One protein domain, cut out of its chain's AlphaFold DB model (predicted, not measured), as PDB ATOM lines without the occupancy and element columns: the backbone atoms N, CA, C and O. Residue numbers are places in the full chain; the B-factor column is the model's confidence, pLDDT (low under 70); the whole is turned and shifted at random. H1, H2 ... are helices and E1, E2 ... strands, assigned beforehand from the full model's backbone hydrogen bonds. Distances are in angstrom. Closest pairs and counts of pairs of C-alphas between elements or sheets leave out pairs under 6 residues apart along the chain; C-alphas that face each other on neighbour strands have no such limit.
ATOM      1  N   LYS A  78     -22.802  -7.791  26.742       92.50
ATOM      2  CA  LYS A  78     -23.227  -6.887  25.668       92.50
ATOM      3  C   LYS A  78     -24.695  -7.137  25.352       92.50
ATOM      4  O   LYS A  78     -25.049  -8.249  24.978       92.50
ATOM      5  N   PHE A  79     -25.540  -6.118  25.452       91.06
ATOM      6  CA  PHE A  79     -26.973  -6.236  25.179       91.06
ATOM      7  C   PHE A  79     -27.292  -5.725  23.784       91.06
ATOM      8  O   PHE A  79     -27.116  -4.549  23.486       91.06
ATOM      9  N   TYR A  80     -27.778  -6.610  22.927       89.69
ATOM     10  CA  TYR A  80     -28.229  -6.278  21.588       89.69
ATOM     11  C   TYR A  80     -29.730  -6.007  21.578       89.69
ATOM     12  O   TYR A  80     -30.563  -6.906  21.732       89.69
ATOM     13  N   CYS A  81     -30.069  -4.743  21.359       87.38
ATOM     14  CA  CYS A  81     -31.408  -4.292  21.046       87.38
ATOM     15  C   CYS A  81     -31.525  -4.214  19.527       87.38
ATOM     16  O   CYS A  81     -31.046  -3.272  18.890       87.38
ATOM     17  N   GLY A  82     -32.166  -5.228  18.958       80.50
ATOM     18  CA  GLY A  82     -32.445  -5.295  17.537       80.50
ATOM     19  C   GLY A  82     -33.923  -5.445  17.248       80.50
ATOM     20  O   GLY A  82     -34.685  -6.001  18.042       80.50
ATOM     21  N   LEU A  83     -34.329  -4.955  16.082       69.12
ATOM     22  CA  LEU A  83     -35.697  -5.113  15.618       69.12
ATOM     23  C   LEU A  83     -35.792  -6.366  14.760       69.12
ATOM     24  O   LEU A  83     -35.263  -6.420  13.651       69.12
ATOM     25  N   ARG A  84     -36.563  -7.361  15.216       65.38
ATOM     26  CA  ARG A  84     -37.172  -8.277  14.244       65.38
ATOM     27  C   ARG A  84     -38.152  -7.457  13.392       65.38
ATOM     28  O   ARG A  84     -38.813  -6.586  13.955       65.38
ATOM     29  N   PRO A  85     -38.288  -7.724  12.082       54.06
ATOM     30  CA  PRO A  85     -39.086  -6.926  11.141       54.06
ATOM     31  C   PRO A  85     -40.614  -7.050  11.352       54.06
ATOM     32  O   PRO A  85     -41.363  -7.357  10.430       54.06
ATOM     33  N   ARG A  86     -41.105  -6.847  12.577       57.91
ATOM     34  CA  ARG A  86     -42.532  -6.735  12.902       57.91
ATOM     35  C   ARG A  86     -42.914  -5.268  13.125       57.91
ATOM     36  O   ARG A  86     -42.074  -4.455  13.488       57.91
ATOM     37  N   LYS A  87     -44.181  -4.954  12.836       57.62
ATOM     38  CA  LYS A  87     -44.699  -3.596  12.598       57.62
ATOM     39  C   LYS A  87     -44.659  -2.634  13.799       57.62
ATOM     40  O   LYS A  87     -44.576  -1.439  13.552       57.62
ATOM     41  N   ASP A  88     -44.604  -3.107  15.046       61.44
ATOM     42  CA  ASP A  88     -44.809  -2.246  16.229       61.44
ATOM     43  C   ASP A  88     -43.642  -2.336  17.221       61.44
ATOM     44  O   ASP A  88     -43.674  -3.069  18.208       61.44
ATOM     45  N   ASN A  89     -42.567  -1.612  16.917       60.62
ATOM     46  CA  ASN A  89     -41.268  -1.781  17.572       60.62
ATOM     47  C   ASN A  89     -40.731  -0.517  18.271       60.62
ATOM     48  O   ASN A  89     -39.697  -0.577  18.939       60.62
ATOM     49  N   SER A  90     -41.420   0.620  18.143       66.81
ATOM     50  CA  SER A  90     -41.042   1.888  18.789       66.81
ATOM     51  C   SER A  90     -41.101   1.820  20.319       66.81
ATOM     52  O   SER A  90     -40.411   2.582  20.988       66.81
ATOM     53  N   GLU A  91     -41.865   0.883  20.884       72.38
ATOM     54  CA  GLU A  91     -42.051   0.755  22.333       72.38
ATOM     55  C   GLU A  91     -41.006  -0.125  23.033       72.38
ATOM     56  O   GLU A  91     -40.961  -0.159  24.262       72.38
ATOM     57  N   ILE A  92     -40.147  -0.828  22.285       75.00
ATOM     58  CA  ILE A  92     -39.201  -1.791  22.868       75.00
ATOM     59  C   ILE A  92     -38.154  -1.109  23.735       75.00
ATOM     60  O   ILE A  92     -37.988  -1.437  24.910       75.00
ATOM     61  N   LEU A  93     -37.453  -0.151  23.139       80.81
ATOM     62  CA  LEU A  93     -36.358   0.527  23.802       80.81
ATOM     63  C   LEU A  93     -36.829   1.399  24.979       80.81
ATOM     64  O   LEU A  93     -36.221   1.268  26.036       80.81
ATOM     65  N   PRO A  94     -37.920   2.192  24.876       79.38
ATOM     66  CA  PRO A  94     -38.442   2.936  26.022       79.38
ATOM     67  C   PRO A  94     -38.738   2.029  27.222       79.38
ATOM     68  O   PRO A  94     -38.274   2.298  28.323       79.38
ATOM     69  N   ARG A  95     -39.441   0.905  27.009       80.44
ATOM     70  CA  ARG A  95     -39.778  -0.030  28.096       80.44
ATOM     71  C   ARG A  95     -38.538  -0.636  28.748       80.44
ATOM     72  O   ARG A  95     -38.524  -0.814  29.960       80.44
ATOM     73  N   PHE A  96     -37.515  -0.958  27.957       80.06
ATOM     74  CA  PHE A  96     -36.270  -1.537  28.460       80.06
ATOM     75  C   PHE A  96     -35.413  -0.514  29.221       80.06
ATOM     76  O   PHE A  96     -34.941  -0.808  30.319       80.06
ATOM     77  N   VAL A  97     -35.261   0.697  28.674       78.31
ATOM     78  CA  VAL A  97     -34.489   1.792  29.288       78.31
ATOM     79  C   VAL A  97     -35.122   2.259  30.597       78.31
ATOM     80  O   VAL A  97     -34.404   2.591  31.531       78.31
ATOM     81  N   SER A  98     -36.451   2.225  30.709       74.62
ATOM     82  CA  SER A  98     -37.156   2.577  31.947       74.62
ATOM     83  C   SER A  98     -37.010   1.553  33.077       74.62
ATOM     84  O   SER A  98     -37.532   1.779  34.167       74.62
ATOM     85  N   THR A  99     -36.353   0.411  32.854       81.06
ATOM     86  CA  THR A  99     -36.162  -0.567  33.932       81.06
ATOM     87  C   THR A  99     -35.077  -0.096  34.909       81.06
ATOM     88  O   THR A  99     -34.043   0.405  34.468       81.06
ATOM     89  N   PRO A 100     -35.232  -0.318  36.231       85.44
ATOM     90  CA  PRO A 100     -34.195   0.017  37.214       85.44
ATOM     91  C   PRO A 100     -32.843  -0.641  36.908       85.44
ATOM     92  O   PRO A 100     -31.786  -0.081  37.185       85.44
ATOM     93  N   ASN A 101     -32.879  -1.818  36.278       88.44
ATOM     94  CA  ASN A 101     -31.684  -2.589  35.958       88.44
ATOM     95  C   ASN A 101     -30.865  -1.990  34.814       88.44
ATOM     96  O   ASN A 101     -29.690  -2.328  34.673       88.44
ATOM     97  N   PHE A 102     -31.454  -1.104  34.006       89.88
ATOM     98  CA  PHE A 102     -30.760  -0.505  32.874       89.88
ATOM     99  C   PHE A 102     -29.544   0.322  33.320       89.88
ATOM    100  O   PHE A 102     -28.527   0.327  32.633       89.88
ATOM    101  N   ALA A 103     -29.586   0.912  34.518       91.69
ATOM    102  CA  ALA A 103     -28.454   1.636  35.100       91.69
ATOM    103  C   ALA A 103     -27.202   0.763  35.315       91.69
ATOM    104  O   ALA A 103     -26.102   1.291  35.484       91.69
ATOM    105  N   HIS A 104     -27.349  -0.564  35.300       92.50
ATOM    106  CA  HIS A 104     -26.237  -1.507  35.394       92.50
ATOM    107  C   HIS A 104     -25.697  -1.944  34.028       92.50
ATOM    108  O   HIS A 104     -24.639  -2.568  33.982       92.50
ATOM    109  N   VAL A 105     -26.390  -1.632  32.927       93.56
ATOM    110  CA  VAL A 105     -25.949  -1.968  31.570       93.56
ATOM    111  C   VAL A 105     -24.747  -1.103  31.206       93.56
ATOM    112  O   VAL A 105     -24.837   0.123  31.214       93.56
ATOM    113  N   ARG A 106     -23.624  -1.739  30.853       94.94
ATOM    114  CA  ARG A 106     -22.411  -1.038  30.385       94.94
ATOM    115  C   ARG A 106     -22.294  -0.999  28.870       94.94
ATOM    116  O   ARG A 106     -21.888   0.019  28.311       94.94
ATOM    117  N   HIS A 107     -22.680  -2.080  28.199       94.50
ATOM    118  CA  HIS A 107     -22.464  -2.238  26.765       94.50
ATOM    119  C   HIS A 107     -23.777  -2.509  26.037       94.50
ATOM    120  O   HIS A 107     -24.396  -3.563  26.200       94.50
ATOM    121  N   LEU A 108     -24.180  -1.562  25.195       94.12
ATOM    122  CA  LEU A 108     -25.398  -1.639  24.397       94.12
ATOM    123  C   LEU A 108     -25.050  -1.742  22.912       94.12
ATOM    124  O   LEU A 108     -24.116  -1.109  22.434       94.12
ATOM    125  N   VAL A 109     -25.817  -2.522  22.163       92.38
ATOM    126  CA  VAL A 109     -25.731  -2.619  20.708       92.38
ATOM    127  C   VAL A 109     -27.111  -2.327  20.145       92.38
ATOM    128  O   VAL A 109     -28.074  -3.003  20.490       92.38
ATOM    129  N   LEU A 110     -27.214  -1.313  19.295       91.00
ATOM    130  CA  LEU A 110     -28.471  -0.841  18.727       91.00
ATOM    131  C   LEU A 110     -28.525  -1.133  17.232       91.00
ATOM    132  O   LEU A 110     -27.608  -0.778  16.500       91.00
ATOM    133  N   ASP A 111     -29.627  -1.697  16.750       86.62
ATOM    134  CA  ASP A 111     -29.900  -1.698  15.311       86.62
ATOM    135  C   ASP A 111     -30.184  -0.291  14.774       86.62
ATOM    136  O   ASP A 111     -30.643   0.598  15.493       86.62
ATOM    137  N   ARG A 112     -30.003  -0.119  13.456       83.56
ATOM    138  CA  ARG A 112     -30.196   1.152  12.736       83.56
ATOM    139  C   ARG A 112     -31.465   1.926  13.130       83.56
ATOM    140  O   ARG A 112     -31.339   3.112  13.430       83.56
ATOM    141  N   PRO A 113     -32.672   1.328  13.168       84.62
ATOM    142  CA  PRO A 113     -33.876   2.077  13.526       84.62
ATOM    143  C   PRO A 113     -33.871   2.544  14.986       84.62
ATOM    144  O   PRO A 113     -34.422   3.594  15.304       84.62
ATOM    145  N   LEU A 114     -33.227   1.779  15.871       88.31
ATOM    146  CA  LEU A 114     -33.203   2.050  17.302       88.31
ATOM    147  C   LEU A 114     -32.203   3.132  17.689       88.31
ATOM    148  O   LEU A 114     -32.401   3.753  18.725       88.31
ATOM    149  N   VAL A 115     -31.198   3.428  16.860       90.25
ATOM    150  CA  VAL A 115     -30.285   4.556  17.110       90.25
ATOM    151  C   VAL A 115     -31.061   5.875  17.199       90.25
ATOM    152  O   VAL A 115     -30.872   6.647  18.135       90.25
ATOM    153  N   ARG A 116     -31.997   6.109  16.269       89.19
ATOM    154  CA  ARG A 116     -32.846   7.314  16.278       89.19
ATOM    155  C   ARG A 116     -33.789   7.343  17.477       89.19
ATOM    156  O   ARG A 116     -33.914   8.373  18.126       89.19
ATOM    157  N   VAL A 117     -34.417   6.209  17.789       90.44
ATOM    158  CA  VAL A 117     -35.301   6.088  18.961       90.44
ATOM    159  C   VAL A 117     -34.519   6.359  20.248       90.44
ATOM    160  O   VAL A 117     -35.002   7.068  21.121       90.44
ATOM    161  N   PHE A 118     -33.289   5.857  20.354       93.00
ATOM    162  CA  PHE A 118     -32.428   6.096  21.506       93.00
ATOM    163  C   PHE A 118     -32.064   7.577  21.652       93.00
ATOM    164  O   PHE A 118     -32.232   8.140  22.730       93.00
ATOM    165  N   ALA A 119     -31.661   8.235  20.561       93.19
ATOM    166  CA  ALA A 119     -31.382   9.671  20.553       93.19
ATOM    167  C   ALA A 119     -32.598  10.510  21.001       93.19
ATOM    168  O   ALA A 119     -32.452  11.485  21.745       93.19
ATOM    169  N   GLN A 120     -33.808  10.108  20.595       92.25
ATOM    170  CA  GLN A 120     -35.062  10.732  21.025       92.25
ATOM    171  C   GLN A 120     -35.356  10.484  22.510       92.25
ATOM    172  O   GLN A 120     -35.760  11.412  23.204       92.25
ATOM    173  N   LEU A 121     -35.120   9.271  23.020       91.94
ATOM    174  CA  LEU A 121     -35.319   8.948  24.438       91.94
ATOM    175  C   LEU A 121     -34.429   9.786  25.350       91.94
ATOM    176  O   LEU A 121     -34.902  10.286  26.366       91.94
ATOM    177  N   LEU A 122     -33.178  10.018  24.954       94.06
ATOM    178  CA  LEU A 122     -32.251  10.868  25.702       94.06
ATOM    179  C   LEU A 122     -32.682  12.343  25.774       94.06
ATOM    180  O   LEU A 122     -32.045  13.123  26.471       94.06
ATOM    181  N   ALA A 123     -33.751  12.753  25.080       93.00
ATOM    182  CA  ALA A 123     -34.356  14.068  25.296       93.00
ATOM    183  C   ALA A 123     -35.051  14.184  26.665       93.00
ATOM    184  O   ALA A 123     -35.317  15.297  27.113       93.00
ATOM    185  N   LYS A 124     -35.369  13.059  27.319       93.31
ATOM    186  CA  LYS A 124     -35.974  13.036  28.653       93.31
ATOM    187  C   LYS A 124     -34.923  12.750  29.718       93.31
ATOM    188  O   LYS A 124     -34.188  11.767  29.622       93.31
ATOM    189  N   GLU A 125     -34.918  13.554  30.774       93.00
ATOM    190  CA  GLU A 125     -33.951  13.451  31.871       93.00
ATOM    191  C   GLU A 125     -33.984  12.082  32.569       93.00
ATOM    192  O   GLU A 125     -32.935  11.496  32.831       93.00
ATOM    193  N   GLU A 126     -35.175  11.509  32.766       92.50
ATOM    194  CA  GLU A 126     -35.354  10.174  33.356       92.50
ATOM    195  C   GLU A 126     -34.554   9.084  32.618       92.50
ATOM    196  O   GLU A 126     -33.940   8.216  33.242       92.50
ATOM    197  N   HIS A 127     -34.487   9.159  31.285       92.62
ATOM    198  CA  HIS A 127     -33.752   8.200  30.467       92.62
ATOM    199  C   HIS A 127     -32.250   8.488  30.451       92.62
ATOM    200  O   HIS A 127     -31.457   7.551  30.379       92.62
ATOM    201  N   VAL A 128     -31.834   9.752  30.567       92.44
ATOM    202  CA  VAL A 128     -30.415  10.110  30.740       92.44
ATOM    203  C   VAL A 128     -29.888   9.561  32.069       92.44
ATOM    204  O   VAL A 128     -28.813   8.968  32.116       92.44
ATOM    205  N   VAL A 129     -30.671   9.678  33.146       91.62
ATOM    206  CA  VAL A 129     -30.317   9.104  34.453       91.62
ATOM    207  C   VAL A 129     -30.258   7.579  34.381       91.62
ATOM    208  O   VAL A 129     -29.276   6.991  34.838       91.62
ATOM    209  N   ALA A 130     -31.253   6.937  33.760       91.69
ATOM    210  CA  ALA A 130     -31.270   5.484  33.597       91.69
ATOM    211  C   ALA A 130     -30.075   4.967  32.778       91.69
ATOM    212  O   ALA A 130     -29.550   3.897  33.063       91.69
ATOM    213  N   THR A 131     -29.607   5.736  31.792       93.88
ATOM    214  CA  THR A 131     -28.506   5.357  30.887       93.88
ATOM    215  C   THR A 131     -27.111   5.701  31.411       93.88
ATOM    216  O   THR A 131     -26.130   5.301  30.795       93.88
ATOM    217  N   LYS A 132     -26.985   6.328  32.591       93.44
ATOM    218  CA  LYS A 132     -25.702   6.721  33.212       93.44
ATOM    219  C   LYS A 132     -24.709   5.563  33.421       93.44
ATOM    220  O   LYS A 132     -23.527   5.796  33.658       93.44
ATOM    221  N   GLY A 133     -25.179   4.319  33.385       92.69
ATOM    222  CA  GLY A 133     -24.320   3.137  33.418       92.69
ATOM    223  C   GLY A 133     -23.511   2.918  32.138       92.69
ATOM    224  O   GLY A 133     -22.454   2.293  32.205       92.69
ATOM    225  N   LEU A 134     -23.969   3.422  30.991       95.56
ATOM    226  CA  LEU A 134     -23.432   3.058  29.685       95.56
ATOM    227  C   LEU A 134     -21.989   3.531  29.493       95.56
ATOM    228  O   LEU A 134     -21.677   4.717  29.551       95.56
ATOM    229  N   GLU A 135     -21.124   2.577  29.165       94.94
ATOM    230  CA  GLU A 135     -19.727   2.809  28.806       94.94
ATOM    231  C   GLU A 135     -19.509   2.781  27.294       94.94
ATOM    232  O   GLU A 135     -18.621   3.470  26.781       94.94
ATOM    233  N   SER A 136     -20.323   2.002  26.575       94.56
ATOM    234  CA  SER A 136     -20.269   1.937  25.120       94.56
ATOM    235  C   SER A 136     -21.629   1.652  24.483       94.56
ATOM    236  O   SER A 136     -22.355   0.763  24.940       94.56
ATOM    237  N   VAL A 137     -21.921   2.313  23.365       94.88
ATOM    238  CA  VAL A 137     -23.092   2.059  22.519       94.88
ATOM    239  C   VAL A 137     -22.638   1.787  21.090       94.88
ATOM    240  O   VAL A 137     -22.228   2.683  20.361       94.88
ATOM    241  N   ALA A 138     -22.730   0.532  20.669       92.56
ATOM    242  CA  ALA A 138     -22.456   0.133  19.301       92.56
ATOM    243  C   ALA A 138     -23.658   0.420  18.399       92.56
ATOM    244  O   ALA A 138     -24.759  -0.081  18.631       92.56
ATOM    245  N   LEU A 139     -23.424   1.147  17.314       89.44
ATOM    246  CA  LEU A 139     -24.425   1.505  16.314       89.44
ATOM    247  C   LEU A 139     -24.509   0.406  15.244       89.44
ATOM    248  O   LEU A 139     -24.149   0.607  14.085       89.44
ATOM    249  N   GLY A 140     -24.957  -0.776  15.673       74.75
ATOM    250  CA  GLY A 140     -25.337  -1.903  14.822       74.75
ATOM    251  C   GLY A 140     -24.192  -2.569  14.057       74.75
ATOM    252  O   GLY A 140     -23.102  -2.029  13.882       74.75
ATOM    253  N   LYS A 141     -24.439  -3.800  13.596       65.44
ATOM    254  CA  LYS A 141     -23.537  -4.507  12.678       65.44
ATOM    255  C   LYS A 141     -23.931  -4.174  11.250       65.44
ATOM    256  O   LYS A 141     -25.014  -4.541  10.798       65.44
ATOM    257  N   TRP A 142     -23.022  -3.541  10.526       58.94
ATOM    258  CA  TRP A 142     -23.193  -3.292   9.107       58.94
ATOM    259  C   TRP A 142     -22.989  -4.607   8.363       58.94
ATOM    260  O   TRP A 142     -21.962  -5.279   8.514       58.94
ATOM    261  N   ARG A 143     -24.018  -5.035   7.628       49.56
ATOM    262  CA  ARG A 143     -23.925  -6.202   6.755       49.56
ATOM    263  C   ARG A 143     -23.375  -5.749   5.407       49.56
ATOM    264  O   ARG A 143     -24.070  -5.072   4.669       49.56
ATOM    265  N   PHE A 144     -22.135  -6.166   5.164       46.81
ATOM    266  CA  PHE A 144     -21.493  -6.460   3.882       46.81
ATOM    267  C   PHE A 144     -21.773  -5.511   2.702       46.81
ATOM    268  O   PHE A 144     -22.833  -5.557   2.085       46.81
ATOM    269  N   CYS A 145     -20.730  -4.806   2.252       40.97
ATOM    270  CA  CYS A 145     -20.594  -4.493   0.829       40.97
ATOM    271  C   CYS A 145     -20.386  -5.805   0.058       40.97
ATOM    272  O   CYS A 145     -19.260  -6.278  -0.100       40.97
ATOM    273  N   ASP A 146     -21.472  -6.408  -0.415       42.19
ATOM    274  CA  ASP A 146     -21.406  -7.468  -1.415       42.19
ATOM    275  C   ASP A 146     -21.334  -6.824  -2.806       42.19
ATOM    276  O   ASP A 146     -22.336  -6.357  -3.343       42.19
ATOM    277  N   ARG A 147     -20.115  -6.770  -3.358       42.56
ATOM    278  CA  ARG A 147     -19.760  -7.095  -4.756       42.56
ATOM    279  C   ARG A 147     -18.290  -6.748  -5.005       42.56
ATOM    280  O   ARG A 147     -17.955  -5.705  -5.551       42.56
ATOM    281  N   LEU A 148     -17.402  -7.694  -4.703       45.84
ATOM    282  CA  LEU A 148     -16.174  -7.841  -5.489       45.84
ATOM    283  C   LEU A 148     -16.559  -8.468  -6.837       45.84
ATOM    284  O   LEU A 148     -16.328  -9.651  -7.083       45.84
ATOM    285  N   THR A 149     -17.206  -7.690  -7.703       43.44
ATOM    286  CA  THR A 149     -17.158  -7.966  -9.139       43.44
ATOM    287  C   THR A 149     -15.836  -7.418  -9.649       43.44
ATOM    288  O   THR A 149     -15.684  -6.211  -9.778       43.44
ATOM    289  N   SER A 150     -14.910  -8.334  -9.939       48.69
ATOM    290  CA  SER A 150     -13.654  -8.109 -10.661       48.69
ATOM    291  C   SER A 150     -12.595  -7.238  -9.961       48.69
ATOM    292  O   SER A 150     -12.816  -6.119  -9.507       48.69
ATOM    293  N   THR A 151     -11.392  -7.793  -9.907       52.09
ATOM    294  CA  THR A 151     -10.225  -7.443  -9.088       52.09
ATOM    295  C   THR A 151      -9.590  -6.070  -9.369       52.09
ATOM    296  O   THR A 151      -8.629  -5.715  -8.696       52.09
ATOM    297  N   ALA A 152     -10.121  -5.276 -10.306       45.47
ATOM    298  CA  ALA A 152      -9.586  -3.954 -10.657       45.47
ATOM    299  C   ALA A 152     -10.513  -2.783 -10.267       45.47
ATOM    300  O   ALA A 152     -10.036  -1.760  -9.791       45.47
ATOM    301  N   ALA A 153     -11.841  -2.934 -10.362       46.84
ATOM    302  CA  ALA A 153     -12.778  -1.832 -10.100       46.84
ATOM    303  C   ALA A 153     -12.989  -1.543  -8.598       46.84
ATOM    304  O   ALA A 153     -13.288  -0.417  -8.201       46.84
ATOM    305  N   ALA A 154     -12.793  -2.544  -7.733       45.91
ATOM    306  CA  ALA A 154     -12.985  -2.403  -6.287       45.91
ATOM    307  C   ALA A 154     -11.895  -1.565  -5.587       45.91
ATOM    308  O   ALA A 154     -12.117  -1.076  -4.479       45.91
ATOM    309  N   LEU A 155     -10.729  -1.386  -6.219       45.41
ATOM    310  CA  LEU A 155      -9.658  -0.535  -5.691       45.41
ATOM    311  C   LEU A 155      -9.853   0.946  -6.053       45.41
ATOM    312  O   LEU A 155      -9.471   1.803  -5.260       45.41
ATOM    313  N   GLU A 156     -10.506   1.262  -7.177       42.25
ATOM    314  CA  GLU A 156     -10.753   2.653  -7.590       42.25
ATOM    315  C   GLU A 156     -12.041   3.256  -7.009       42.25
ATOM    316  O   GLU A 156     -12.046   4.433  -6.649       42.25
ATOM    317  N   ILE A 157     -13.099   2.463  -6.783       45.22
ATOM    318  CA  ILE A 157     -14.332   2.956  -6.126       45.22
ATOM    319  C   ILE A 157     -14.066   3.379  -4.667       45.22
ATOM    320  O   ILE A 157     -14.781   4.206  -4.104       45.22
ATOM    321  N   ARG A 158     -12.977   2.888  -4.062       45.91
ATOM    322  CA  ARG A 158     -12.568   3.240  -2.698       45.91
ATOM    323  C   ARG A 158     -12.107   4.688  -2.520       45.91
ATOM    324  O   ARG A 158     -11.980   5.115  -1.379       45.91
ATOM    325  N   ARG A 159     -11.828   5.440  -3.593       44.44
ATOM    326  CA  ARG A 159     -11.224   6.781  -3.463       44.44
ATOM    327  C   ARG A 159     -12.187   7.958  -3.528       44.44
ATOM    328  O   ARG A 159     -11.792   9.030  -3.086       44.44
ATOM    329  N   ARG A 160     -13.420   7.814  -4.020       39.59
ATOM    330  CA  ARG A 160     -14.400   8.919  -4.043       39.59
ATOM    331  C   ARG A 160     -15.829   8.374  -4.074       39.59
ATOM    332  O   ARG A 160     -16.278   7.940  -5.125       39.59
ATOM    333  N   GLY A 161     -16.563   8.435  -2.959       40.53
ATOM    334  CA  GLY A 161     -18.032   8.510  -3.044       40.53
ATOM    335  C   GLY A 161     -18.893   7.547  -2.222       40.53
ATOM    336  O   GLY A 161     -20.103   7.741  -2.206       40.53
ATOM    337  N   THR A 162     -18.359   6.587  -1.461       46.09
ATOM    338  CA  THR A 162     -19.176   5.824  -0.483       46.09
ATOM    339  C   THR A 162     -19.296   6.524   0.880       46.09
ATOM    340  O   THR A 162     -19.487   5.876   1.901       46.09
ATOM    341  N   HIS A 163     -19.255   7.863   0.895       50.12
ATOM    342  CA  HIS A 163     -19.638   8.712   2.037       50.12
ATOM    343  C   HIS A 163     -21.148   8.642   2.362       50.12
ATOM    344  O   HIS A 163     -21.611   9.201   3.354       50.12
ATOM    345  N   PHE A 164     -21.942   7.969   1.523       45.59
ATOM    346  CA  PHE A 164     -23.389   8.169   1.452       45.59
ATOM    347  C   PHE A 164     -24.218   7.459   2.539       45.59
ATOM    348  O   PHE A 164     -25.393   7.783   2.704       45.59
ATOM    349  N   GLU A 165     -23.647   6.532   3.317       55.28
ATOM    350  CA  GLU A 165     -24.389   5.868   4.406       55.28
ATOM    351  C   GLU A 165     -23.963   6.276   5.819       55.28
ATOM    352  O   GLU A 165     -24.777   6.146   6.733       55.28
ATOM    353  N   GLY A 166     -22.762   6.835   6.014       56.12
ATOM    354  CA  GLY A 166     -22.322   7.327   7.327       56.12
ATOM    355  C   GLY A 166     -23.178   8.494   7.830       56.12
ATOM    356  O   GLY A 166     -23.624   8.495   8.979       56.12
ATOM    357  N   SER A 167     -23.525   9.430   6.939       61.94
ATOM    358  CA  SER A 167     -24.249  10.668   7.278       61.94
ATOM    359  C   SER A 167     -25.595  10.435   7.977       61.94
ATOM    360  O   SER A 167     -25.985  11.197   8.864       61.94
ATOM    361  N   GLN A 168     -26.302   9.347   7.646       70.12
ATOM    362  CA  GLN A 168     -27.604   9.041   8.251       70.12
ATOM    363  C   GLN A 168     -27.515   8.643   9.730       70.12
ATOM    364  O   GLN A 168     -28.544   8.642  10.417       70.12
ATOM    365  N   PHE A 169     -26.315   8.300  10.199       73.06
ATOM    366  CA  PHE A 169     -26.021   7.880  11.567       73.06
ATOM    367  C   PHE A 169     -25.191   8.907  12.309       73.06
ATOM    368  O   PHE A 169     -25.388   9.028  13.513       73.06
ATOM    369  N   CYS A 170     -24.349   9.672  11.610       78.75
ATOM    370  CA  CYS A 170     -23.606  10.783  12.199       78.75
ATOM    371  C   CYS A 170     -24.552  11.708  12.970       78.75
ATOM    372  O   CYS A 170     -24.305  11.983  14.135       78.75
ATOM    373  N   ASN A 171     -25.693  12.088  12.384       85.56
ATOM    374  CA  ASN A 171     -26.641  12.981  13.056       85.56
ATOM    375  C   ASN A 171     -27.226  12.379  14.356       85.56
ATOM    376  O   ASN A 171     -27.067  13.000  15.407       85.56
ATOM    377  N   PRO A 172     -27.841  11.176  14.357       89.19
ATOM    378  CA  PRO A 172     -28.279  10.532  15.597       89.19
ATOM    379  C   PRO A 172     -27.154  10.239  16.598       89.19
ATOM    380  O   PRO A 172     -27.364  10.372  17.798       89.19
ATOM    381  N   ALA A 173     -25.969   9.838  16.132       88.56
ATOM    382  CA  ALA A 173     -24.815   9.571  16.986       88.56
ATOM    383  C   ALA A 173     -24.350  10.850  17.691       88.56
ATOM    384  O   ALA A 173     -24.184  10.855  18.905       88.56
ATOM    385  N   MET A 174     -24.254  11.952  16.948       88.00
ATOM    386  CA  MET A 174     -23.961  13.280  17.481       88.00
ATOM    387  C   MET A 174     -25.015  13.743  18.474       88.00
ATOM    388  O   MET A 174     -24.689  14.314  19.510       88.00
ATOM    389  N   GLU A 175     -26.288  13.495  18.181       92.44
ATOM    390  CA  GLU A 175     -27.376  13.809  19.098       92.44
ATOM    391  C   GLU A 175     -27.256  13.014  20.406       92.44
ATOM    392  O   GLU A 175     -27.426  13.588  21.482       92.44
ATOM    393  N   ILE A 176     -26.890  11.729  20.333       93.88
ATOM    394  CA  ILE A 176     -26.580  10.914  21.514       93.88
ATOM    395  C   ILE A 176     -25.392  11.513  22.273       93.88
ATOM    396  O   ILE A 176     -25.511  11.711  23.478       93.88
ATOM    397  N   CYS A 177     -24.292  11.865  21.600       91.81
ATOM    398  CA  CYS A 177     -23.117  12.459  22.246       91.81
ATOM    399  C   CYS A 177     -23.415  13.787  22.942       91.81
ATOM    400  O   CYS A 177     -22.920  14.044  24.035       91.81
ATOM    401  N   ARG A 178     -24.249  14.630  22.326       92.50
ATOM    402  CA  ARG A 178     -24.650  15.923  22.896       92.50
ATOM    403  C   ARG A 178     -25.535  15.761  24.128       92.50
ATOM    404  O   ARG A 178     -25.423  16.553  25.057       92.50
ATOM    405  N   LYS A 179     -26.425  14.765  24.133       94.50
ATOM    406  CA  LYS A 179     -27.385  14.546  25.228       94.50
ATOM    407  C   LYS A 179     -26.826  13.673  26.351       94.50
ATOM    408  O   LYS A 179     -27.194  13.854  27.508       94.50
ATOM    409  N   HIS A 180     -25.953  12.722  26.034       94.06
ATOM    410  CA  HIS A 180     -25.393  11.791  27.005       94.06
ATOM    411  C   HIS A 180     -24.043  12.286  27.520       94.06
ATOM    412  O   HIS A 180     -23.035  12.257  26.820       94.06
ATOM    413  N   THR A 181     -23.994  12.665  28.796       91.00
ATOM    414  CA  THR A 181     -22.830  13.332  29.406       91.00
ATOM    415  C   THR A 181     -21.525  12.541  29.338       91.00
ATOM    416  O   THR A 181     -20.454  13.150  29.404       91.00
ATOM    417  N   GLN A 182     -21.596  11.212  29.218       93.06
ATOM    418  CA  GLN A 182     -20.429  10.330  29.227       93.06
ATOM    419  C   GLN A 182     -20.042   9.776  27.849       93.06
ATOM    420  O   GLN A 182     -18.877   9.458  27.663       93.06
ATOM    421  N   LEU A 183     -20.964   9.656  26.885       92.88
ATOM    422  CA  LEU A 183     -20.696   8.983  25.601       92.88
ATOM    423  C   LEU A 183     -20.229  10.021  24.578       92.88
ATOM    424  O   LEU A 183     -21.022  10.495  23.774       92.88
ATOM    425  N   ARG A 184     -18.965  10.428  24.658       90.69
ATOM    426  CA  ARG A 184     -18.456  11.618  23.950       90.69
ATOM    427  C   ARG A 184     -17.698  11.313  22.669       90.69
ATOM    428  O   ARG A 184     -17.558  12.192  21.830       90.69
ATOM    429  N   HIS A 185     -17.212  10.087  22.537       89.88
ATOM    430  CA  HIS A 185     -16.279   9.709  21.486       89.88
ATOM    431  C   HIS A 185     -16.949   8.757  20.515       89.88
ATOM    432  O   HIS A 185     -17.587   7.797  20.948       89.88
ATOM    433  N   LEU A 186     -16.784   9.003  19.219       89.69
ATOM    434  CA  LEU A 186     -17.160   8.061  18.173       89.69
ATOM    435  C   LEU A 186     -15.907   7.329  17.701       89.69
ATOM    436  O   LEU A 186     -14.908   7.950  17.361       89.69
ATOM    437  N   VAL A 187     -15.975   6.008  17.677       88.44
ATOM    438  CA  VAL A 187     -14.904   5.118  17.242       88.44
ATOM    439  C   VAL A 187     -15.413   4.300  16.063       88.44
ATOM    440  O   VAL A 187     -16.513   3.742  16.108       88.44
ATOM    441  N   GLU A 188     -14.618   4.223  15.007       87.75
ATOM    442  CA  GLU A 188     -14.813   3.309  13.893       87.75
ATOM    443  C   GLU A 188     -13.979   2.049  14.130       87.75
ATOM    444  O   GLU A 188     -12.764   2.098  14.260       87.75
ATOM    445  N   GLN A 189     -14.637   0.898  14.186       86.81
ATOM    446  CA  GLN A 189     -14.012  -0.410  14.320       86.81
ATOM    447  C   GLN A 189     -14.073  -1.143  12.981       86.81
ATOM    448  O   GLN A 189     -15.155  -1.442  12.461       86.81
ATOM    449  N   THR A 190     -12.905  -1.500  12.458       83.56
ATOM    450  CA  THR A 190     -12.748  -2.230  11.202       83.56
ATOM    451  C   THR A 190     -12.320  -3.665  11.478       83.56
ATOM    452  O   THR A 190     -11.202  -3.938  11.902       83.56
ATOM    453  N   LYS A 191     -13.194  -4.629  11.178       83.75
ATOM    454  CA  LYS A 191     -12.918  -6.058  11.343       83.75
ATOM    455  C   LYS A 191     -12.811  -6.770  10.002       83.75
ATOM    456  O   LYS A 191     -13.770  -6.836   9.234       83.75
ATOM    457  N   LYS A 192     -11.663  -7.392   9.740       82.81
ATOM    458  CA  LYS A 192     -11.468  -8.279   8.588       82.81
ATOM    459  C   LYS A 192     -12.016  -9.674   8.908       82.81
ATOM    460  O   LYS A 192     -11.614 -10.296   9.886       82.81
ATOM    461  N   ILE A 193     -12.938 -10.171   8.090       81.06
ATOM    462  CA  ILE A 193     -13.578 -11.482   8.249       81.06
ATOM    463  C   ILE A 193     -13.276 -12.324   7.015       81.06
ATOM    464  O   ILE A 193     -13.740 -12.019   5.919       81.06
ATOM    465  N   SER A 194     -12.534 -13.414   7.183       82.38
ATOM    466  CA  SER A 194     -12.297 -14.386   6.113       82.38
ATOM    467  C   SER A 194     -13.295 -15.535   6.229       82.38
ATOM    468  O   SER A 194     -13.229 -16.340   7.153       82.38
ATOM    469  N   LEU A 195     -14.238 -15.614   5.288       81.50
ATOM    470  CA  LEU A 195     -15.205 -16.702   5.185       81.50
ATOM    471  C   LEU A 195     -14.708 -17.744   4.183       81.50
ATOM    472  O   LEU A 195     -14.423 -17.431   3.025       81.50
ATOM    473  N   LYS A 196     -14.639 -19.002   4.621       83.44
ATOM    474  CA  LYS A 196     -14.411 -20.135   3.723       83.44
ATOM    475  C   LYS A 196     -15.685 -20.359   2.910       83.44
ATOM    476  O   LYS A 196     -16.743 -20.630   3.470       83.44
ATOM    477  N   VAL A 197     -15.585 -20.229   1.594       82.75
ATOM    478  CA  VAL A 197     -16.688 -20.455   0.660       82.75
ATOM    479  C   VAL A 197     -16.369 -21.713  -0.127       82.75
ATOM    480  O   VAL A 197     -15.450 -21.730  -0.944       82.75
ATOM    481  N   LEU A 198     -17.137 -22.768   0.119       78.88
ATOM    482  CA  LEU A 198     -17.113 -23.945  -0.738       78.88
ATOM    483  C   LEU A 198     -17.787 -23.561  -2.052       78.88
ATOM    484  O   LEU A 198     -18.979 -23.254  -2.073       78.88
ATOM    485  N   ARG A 199     -17.015 -23.526  -3.137       78.06
ATOM    486  CA  ARG A 199     -17.585 -23.435  -4.478       78.06
ATOM    487  C   ARG A 199     -17.699 -24.850  -5.022       78.06
ATOM    488  O   ARG A 199     -16.776 -25.652  -4.872       78.06
ATOM    489  N   ASN A 200     -18.829 -25.146  -5.652       75.94
ATOM    490  CA  ASN A 200     -18.894 -26.298  -6.537       75.94
ATOM    491  C   ASN A 200     -17.963 -25.965  -7.705       75.94
ATOM    492  O   ASN A 200     -18.237 -25.032  -8.461       75.94
ATOM    493  N   GLY A 201     -16.815 -26.633  -7.763       72.19
ATOM    494  CA  GLY A 201     -15.972 -26.612  -8.946       72.19
ATOM    495  C   GLY A 201     -16.681 -27.349 -10.078       72.19
ATOM    496  O   GLY A 201     -17.682 -28.041  -9.858       72.19
ATOM    497  N   GLY A 202     -16.190 -27.145 -11.299       75.75
ATOM    498  CA  GLY A 202     -16.704 -27.844 -12.470       75.75
ATOM    499  C   GLY A 202     -16.659 -29.363 -12.288       75.75
ATOM    500  O   GLY A 202     -15.891 -29.886 -11.476       75.75
ATOM    501  N   THR A 203     -17.510 -30.059 -13.031       81.38
ATOM    502  CA  THR A 203     -17.408 -31.507 -13.197       81.38
ATOM    503  C   THR A 203     -16.121 -31.813 -13.951       81.38
ATOM    504  O   THR A 203     -15.840 -31.172 -14.966       81.38
ATOM    505  N   ASP A 204     -15.324 -32.745 -13.439       82.06
ATOM    506  CA  ASP A 204     -14.192 -33.267 -14.198       82.06
ATOM    507  C   ASP A 204     -14.670 -34.158 -15.362       82.06
ATOM    508  O   ASP A 204     -15.866 -34.407 -15.534       82.06
ATOM    509  N   GLU A 205     -13.731 -34.629 -16.185       85.25
ATOM    510  CA  GLU A 205     -14.019 -35.490 -17.344       85.25
ATOM    511  C   GLU A 205     -14.678 -36.829 -16.955       85.25
ATOM    512  O   GLU A 205     -15.305 -37.468 -17.797       85.25
ATOM    513  N   ASN A 206     -14.611 -37.216 -15.675       88.31
ATOM    514  CA  ASN A 206     -15.233 -38.424 -15.134       88.31
ATOM    515  C   ASN A 206     -16.633 -38.168 -14.549       88.31
ATOM    516  O   ASN A 206     -17.289 -39.101 -14.085       88.31
ATOM    517  N   GLY A 207     -17.113 -36.921 -14.566       83.00
ATOM    518  CA  GLY A 207     -18.396 -36.547 -13.980       83.00
ATOM    519  C   GLY A 207     -18.374 -36.415 -12.453       83.00
ATOM    520  O   GLY A 207     -19.437 -36.252 -11.850       83.00
ATOM    521  N   GLU A 208     -17.202 -36.425 -11.809       82.06
ATOM    522  CA  GLU A 208     -17.088 -36.154 -10.379       82.06
ATOM    523  C   GLU A 208     -17.084 -34.641 -10.110       82.06
ATOM    524  O   GLU A 208     -16.380 -33.843 -10.735       82.06
ATOM    525  N   SER A 209     -17.913 -34.207  -9.155       75.44
ATOM    526  CA  SER A 209     -17.964 -32.801  -8.746       75.44
ATOM    527  C   SER A 209     -16.793 -32.483  -7.819       75.44
ATOM    528  O   SER A 209     -16.791 -32.844  -6.637       75.44
ATOM    529  N   ARG A 210     -15.802 -31.751  -8.336       76.62
ATOM    530  CA  ARG A 210     -14.675 -31.277  -7.532       76.62
ATOM    531  C   ARG A 210     -15.113 -30.076  -6.695       76.62
ATOM    532  O   ARG A 210     -15.498 -29.043  -7.229       76.62
ATOM    533  N   LYS A 211     -15.057 -30.170  -5.365       77.44
ATOM    534  CA  LYS A 211     -15.287 -29.007  -4.488       77.44
ATOM    535  C   LYS A 211     -13.976 -28.265  -4.275       77.44
ATOM    536  O   LYS A 211     -13.081 -28.776  -3.607       77.44
ATOM    537  N   GLU A 212     -13.878 -27.046  -4.791       80.19
ATOM    538  CA  GLU A 212     -12.750 -26.166  -4.497       80.19
ATOM    539  C   GLU A 212     -13.073 -25.288  -3.286       80.19
ATOM    540  O   GLU A 212     -14.088 -24.581  -3.225       80.19
ATOM    541  N   ALA A 213     -12.196 -25.341  -2.285       80.75
ATOM    542  CA  ALA A 213     -12.272 -24.451  -1.140       80.75
ATOM    543  C   ALA A 213     -11.730 -23.072  -1.535       80.75
ATOM    544  O   ALA A 213     -10.522 -22.873  -1.622       80.75
ATOM    545  N   GLY A 214     -12.625 -22.109  -1.748       82.31
ATOM    546  CA  GLY A 214     -12.267 -20.701  -1.870       82.31
ATOM    547  C   GLY A 214     -12.353 -19.983  -0.523       82.31
ATOM    548  O   GLY A 214     -13.079 -20.398   0.381       82.31
ATOM    549  N   TYR A 215     -11.667 -18.850  -0.400       79.12
ATOM    550  CA  TYR A 215     -11.865 -17.913   0.707       79.12
ATOM    551  C   TYR A 215     -12.383 -16.587   0.154       79.12
ATOM    552  O   TYR A 215     -11.867 -16.068  -0.835       79.12
ATOM    553  N   ARG A 216     -13.413 -16.028   0.791       80.81
ATOM    554  CA  ARG A 216     -13.842 -14.644   0.576       80.81
ATOM    555  C   ARG A 216     -13.501 -13.847   1.820       80.81
ATOM    556  O   ARG A 216     -13.925 -14.192   2.918       80.81
ATOM    557  N   THR A 217     -12.721 -12.792   1.644       77.38
ATOM    558  CA  THR A 217     -12.425 -11.854   2.723       77.38
ATOM    559  C   THR A 217     -13.378 -10.675   2.619       77.38
ATOM    560  O   THR A 217     -13.523 -10.084   1.553       77.38
ATOM    561  N   TYR A 218     -13.995 -10.336   3.739       76.88
ATOM    562  CA  TYR A 218     -14.887  -9.206   3.914       76.88
ATOM    563  C   TYR A 218     -14.286  -8.244   4.929       76.88
ATOM    564  O   TYR A 218     -13.557  -8.653   5.832       76.88
ATOM    565  N   ILE A 219     -14.604  -6.964   4.789       75.19
ATOM    566  CA  ILE A 219     -14.302  -5.953   5.797       75.19
ATOM    567  C   ILE A 219     -15.640  -5.517   6.377       75.19
ATOM    568  O   ILE A 219     -16.546  -5.127   5.642       75.19
ATOM    569  N   GLN A 220     -15.780  -5.667   7.685       80.56
ATOM    570  CA  GLN A 220     -16.928  -5.221   8.447       80.56
ATOM    571  C   GLN A 220     -16.549  -3.947   9.190       80.56
ATOM    572  O   GLN A 220     -15.581  -3.945   9.941       80.56
ATOM    573  N   TYR A 221     -17.357  -2.910   9.016       79.62
ATOM    574  CA  TYR A 221     -17.256  -1.679   9.786       79.62
ATOM    575  C   TYR A 221     -18.298  -1.692  10.903       79.62
ATOM    576  O   TYR A 221     -19.412  -2.206  10.734       79.62
ATOM    577  N   ARG A 222     -17.935  -1.150  12.060       84.56
ATOM    578  CA  ARG A 222     -18.820  -0.968  13.206       84.56
ATOM    579  C   ARG A 222     -18.517   0.381  13.832       84.56
ATOM    580  O   ARG A 222     -17.368   0.698  14.072       84.56
ATOM    581  N   TRP A 223     -19.556   1.140  14.134       87.94
ATOM    582  CA  TRP A 223     -19.420   2.421  14.816       87.94
ATOM    583  C   TRP A 223     -19.748   2.241  16.292       87.94
ATOM    584  O   TRP A 223     -20.728   1.570  16.636       87.94
ATOM    585  N   LEU A 224     -18.931   2.817  17.161       90.69
ATOM    586  CA  LEU A 224     -19.021   2.665  18.602       90.69
ATOM    587  C   LEU A 224     -18.965   4.041  19.258       90.69
ATOM    588  O   LEU A 224     -17.996   4.771  19.108       90.69
ATOM    589  N   LEU A 225     -20.003   4.389  20.005       91.56
ATOM    590  CA  LEU A 225     -19.954   5.511  20.928       91.56
ATOM    591  C   LEU A 225     -19.343   5.030  22.232       91.56
ATOM    592  O   LEU A 225     -19.826   4.046  22.789       91.56
ATOM    593  N   VAL A 226     -18.313   5.702  22.730       93.56
ATOM    594  CA  VAL A 226     -17.611   5.313  23.958       93.56
ATOM    595  C   VAL A 226     -17.422   6.486  24.907       93.56
ATOM    596  O   VAL A 226     -17.488   7.661  24.536       93.56
ATOM    597  N   THR A 227     -17.182   6.143  26.167       93.00
ATOM    598  CA  THR A 227     -16.733   7.095  27.187       93.00
ATOM    599  C   THR A 227     -15.256   7.446  27.046       93.00
ATOM    600  O   THR A 227     -14.512   6.760  26.349       93.00
ATOM    601  N   ASP A 228     -14.799   8.469  27.778       89.75
ATOM    602  CA  ASP A 228     -13.373   8.830  27.864       89.75
ATOM    603  C   ASP A 228     -12.487   7.646  28.280       89.75
ATOM    604  O   ASP A 228     -11.328   7.559  27.881       89.75
ATOM    605  N   ARG A 229     -13.016   6.728  29.100       86.62
ATOM    606  CA  ARG A 229     -12.296   5.514  29.505       86.62
ATOM    607  C   ARG A 229     -12.194   4.515  28.360       86.62
ATOM    608  O   ARG A 229     -11.123   3.953  28.164       86.62
ATOM    609  N   GLY A 230     -13.279   4.320  27.611       80.19
ATOM    610  CA  GLY A 230     -13.288   3.441  26.441       80.19
ATOM    611  C   GLY A 230     -12.357   3.945  25.338       80.19
ATOM    612  O   GLY A 230     -11.564   3.173  24.816       80.19
ATOM    613  N   ALA A 231     -12.363   5.253  25.068       78.56
ATOM    614  CA  ALA A 231     -11.520   5.870  24.040       78.56
ATOM    615  C   ALA A 231     -10.007   5.756  24.307       78.56
ATOM    616  O   ALA A 231      -9.214   5.875  23.382       78.56
ATOM    617  N   ARG A 232      -9.578   5.538  25.557       77.06
ATOM    618  CA  ARG A 232      -8.153   5.359  25.896       77.06
ATOM    619  C   ARG A 232      -7.629   3.957  25.596       77.06
ATOM    620  O   ARG A 232      -6.419   3.779  25.526       77.06
ATOM    621  N   ASN A 233      -8.525   2.985  25.450       82.69
ATOM    622  CA  ASN A 233      -8.197   1.569  25.323       82.69
ATOM    623  C   ASN A 233      -8.663   1.031  23.965       82.69
ATOM    624  O   ASN A 233      -9.310  -0.013  23.915       82.69
ATOM    625  N   LEU A 234      -8.386   1.770  22.887       81.81
ATOM    626  CA  LEU A 234      -8.731   1.331  21.536       81.81
ATOM    627  C   LEU A 234      -7.971   0.049  21.186       81.81
ATOM    628  O   LEU A 234      -6.765  -0.061  21.425       81.81
ATOM    629  N   GLU A 235      -8.691  -0.917  20.629       86.81
ATOM    630  CA  GLU A 235      -8.117  -2.166  20.139       86.81
ATOM    631  C   GLU A 235      -7.500  -1.989  18.737       86.81
ATOM    632  O   GLU A 235      -7.728  -1.001  18.036       86.81
ATOM    633  N   GLU A 236      -6.706  -2.966  18.290       83.62
ATOM    634  CA  GLU A 236      -6.167  -2.965  16.928       83.62
ATOM    635  C   GLU A 236      -7.308  -2.962  15.891       83.62
ATOM    636  O   GLU A 236      -8.177  -3.838  15.890       83.62
ATOM    637  N   GLY A 237      -7.297  -1.973  14.991       82.44
ATOM    638  CA  GLY A 237      -8.355  -1.764  13.999       82.44
ATOM    639  C   GLY A 237      -9.500  -0.862  14.469       82.44
ATOM    640  O   GLY A 237     -10.504  -0.762  13.761       82.44
ATOM    641  N   GLU A 238      -9.368  -0.218  15.631       87.31
ATOM    642  CA  GLU A 238     -10.249   0.853  16.090       87.31
ATOM    643  C   GLU A 238      -9.599   2.225  15.894       87.31
ATOM    644  O   GLU A 238      -8.456   2.453  16.286       87.31
ATOM    645  N   GLU A 239     -10.342   3.155  15.302       86.56
ATOM    646  CA  GLU A 239      -9.894   4.521  15.045       86.56
ATOM    647  C   GLU A 239     -10.898   5.515  15.627       86.56
ATOM    648  O   GLU A 239     -12.110   5.389  15.445       86.56
ATOM    649  N   LEU A 240     -10.397   6.511  16.362       86.81
ATOM    650  CA  LEU A 240     -11.226   7.604  16.855       86.81
ATOM    651  C   LEU A 240     -11.622   8.495  15.675       86.81
ATOM    652  O   LEU A 240     -10.762   8.971  14.936       86.81
ATOM    653  N   VAL A 241     -12.917   8.746  15.525       84.06
ATOM    654  CA  VAL A 241     -13.441   9.586  14.453       84.06
ATOM    655  C   VAL A 241     -13.675  10.984  14.985       84.06
ATOM    656  O   VAL A 241     -14.459  11.194  15.914       84.06
ATOM    657  N   ASP A 242     -13.008  11.945  14.356       80.94
ATOM    658  CA  ASP A 242     -13.271  13.352  14.593       80.94
ATOM    659  C   ASP A 242     -14.608  13.739  13.958       80.94
ATOM    660  O   ASP A 242     -14.733  13.946  12.751       80.94
TER     661      ASP A 242
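What this domain is: This is residues 78 to 242 of the 247 residues of an uncharacterized protein of Cladophialophora bantiana CBS 173.52 (UniProt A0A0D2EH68). A small head is built on a twisted sheet, and two of its strands, E4 and E5, run far out of the head as a long hairpin arm that makes the longest axis. H3 and H6 are over one face of the sheet and little H7 over the other, H1, H2 and H4 gather past H3, and residues 149 to 165, with H5, stand free. The printed part has 165 residues with seven named helices and six named strands, in the order E1 H1 H2 E2 H3 H4 E3 H5 H6 E4 E5 H7 E6. The mixed sheet runs E1 E2 E3 E5 E4 E6; the class is mixed, helices and strands. The whole is loose, with a radius of gyration of the C-alphas of 20.4 A and spans of 72 by 35 by 28 A.

Where its parts are: The longest strands are E4, residues 185 to 203, 53.9 A, and E5, residues 209 to 226, 50.2 A. E1 is residues 78 to 81, beginning at C-alpha 78 (-23.227, -6.887, 25.668); E2 is 107 to 110, E3 136 to 139, and E6 238 to 241, ending at C-alpha 241 (-13.441, 9.586, 14.453). The helices are H1, 92 to 97; H2, 100 to 104; H3, 112 to 121, 15.0 A; H4, 125 to 131; H5, 153 to 159; H6, 167 to 179, 18.6 A; and H7, 228 to 231.

How they stand to each other: The hairpin E4 and E5 is antiparallel, with N 193 and O 218 2.8 A apart, within hydrogen-bond range. E3 is antiparallel to E5, with N 137 and O 225 at 2.8 A, and E6 to E4, with N 188 and O 239 at 2.8 A. E2 is parallel to E3, with N 110 and O 138 at 2.8 A, and E1 to E2, with N 79 and O 107 at 2.9 A. Two strand-helix-strand units, parallel neighbour strands with helices between, are E1, H1 H2, E2 and E2, H3 H4, E3; two split units, with another strand between the two, are E3, H5 H6, E4 and E5, H7, E6; the four crossovers are right-handed. H6 runs along the strands, at a height over the sheet of 9.6 A. H3 is on the same face and touches H6 at a shallow tilt of 28 degrees, the C-alphas of Ala 119 and Ile 176 coming closest at 5.1 A. H7 is on the opposite face. H1 touches H3, closest at the C-alphas of Pro 94 and Leu 121, 7.0 A. H2 touches H4, closest at the C-alphas of Ala 103 and Ala 130, 5.0 A. In H1 and H4 every O i to N i+4 pair is within hydrogen-bond range, against 4 of 6 in H3, 7 of 9 in H6, 1 of 3 in H5, with 2 of 4 O i to N i+3 pairs, and 0 of 1 in H2, with 1 of 2; H7 is too short for an O i to N i+4 pair.

The domain as a whole: The C-alphas of Glu 125 and Asn 206, the two farthest apart, are 72.5 A from each other. The printed part has no cut, and the link from E3 to H5, 13 residues, is long. The mean pLDDT of the printed part is 78.7; residues 83 to 90 and 141 to 167 are under 70.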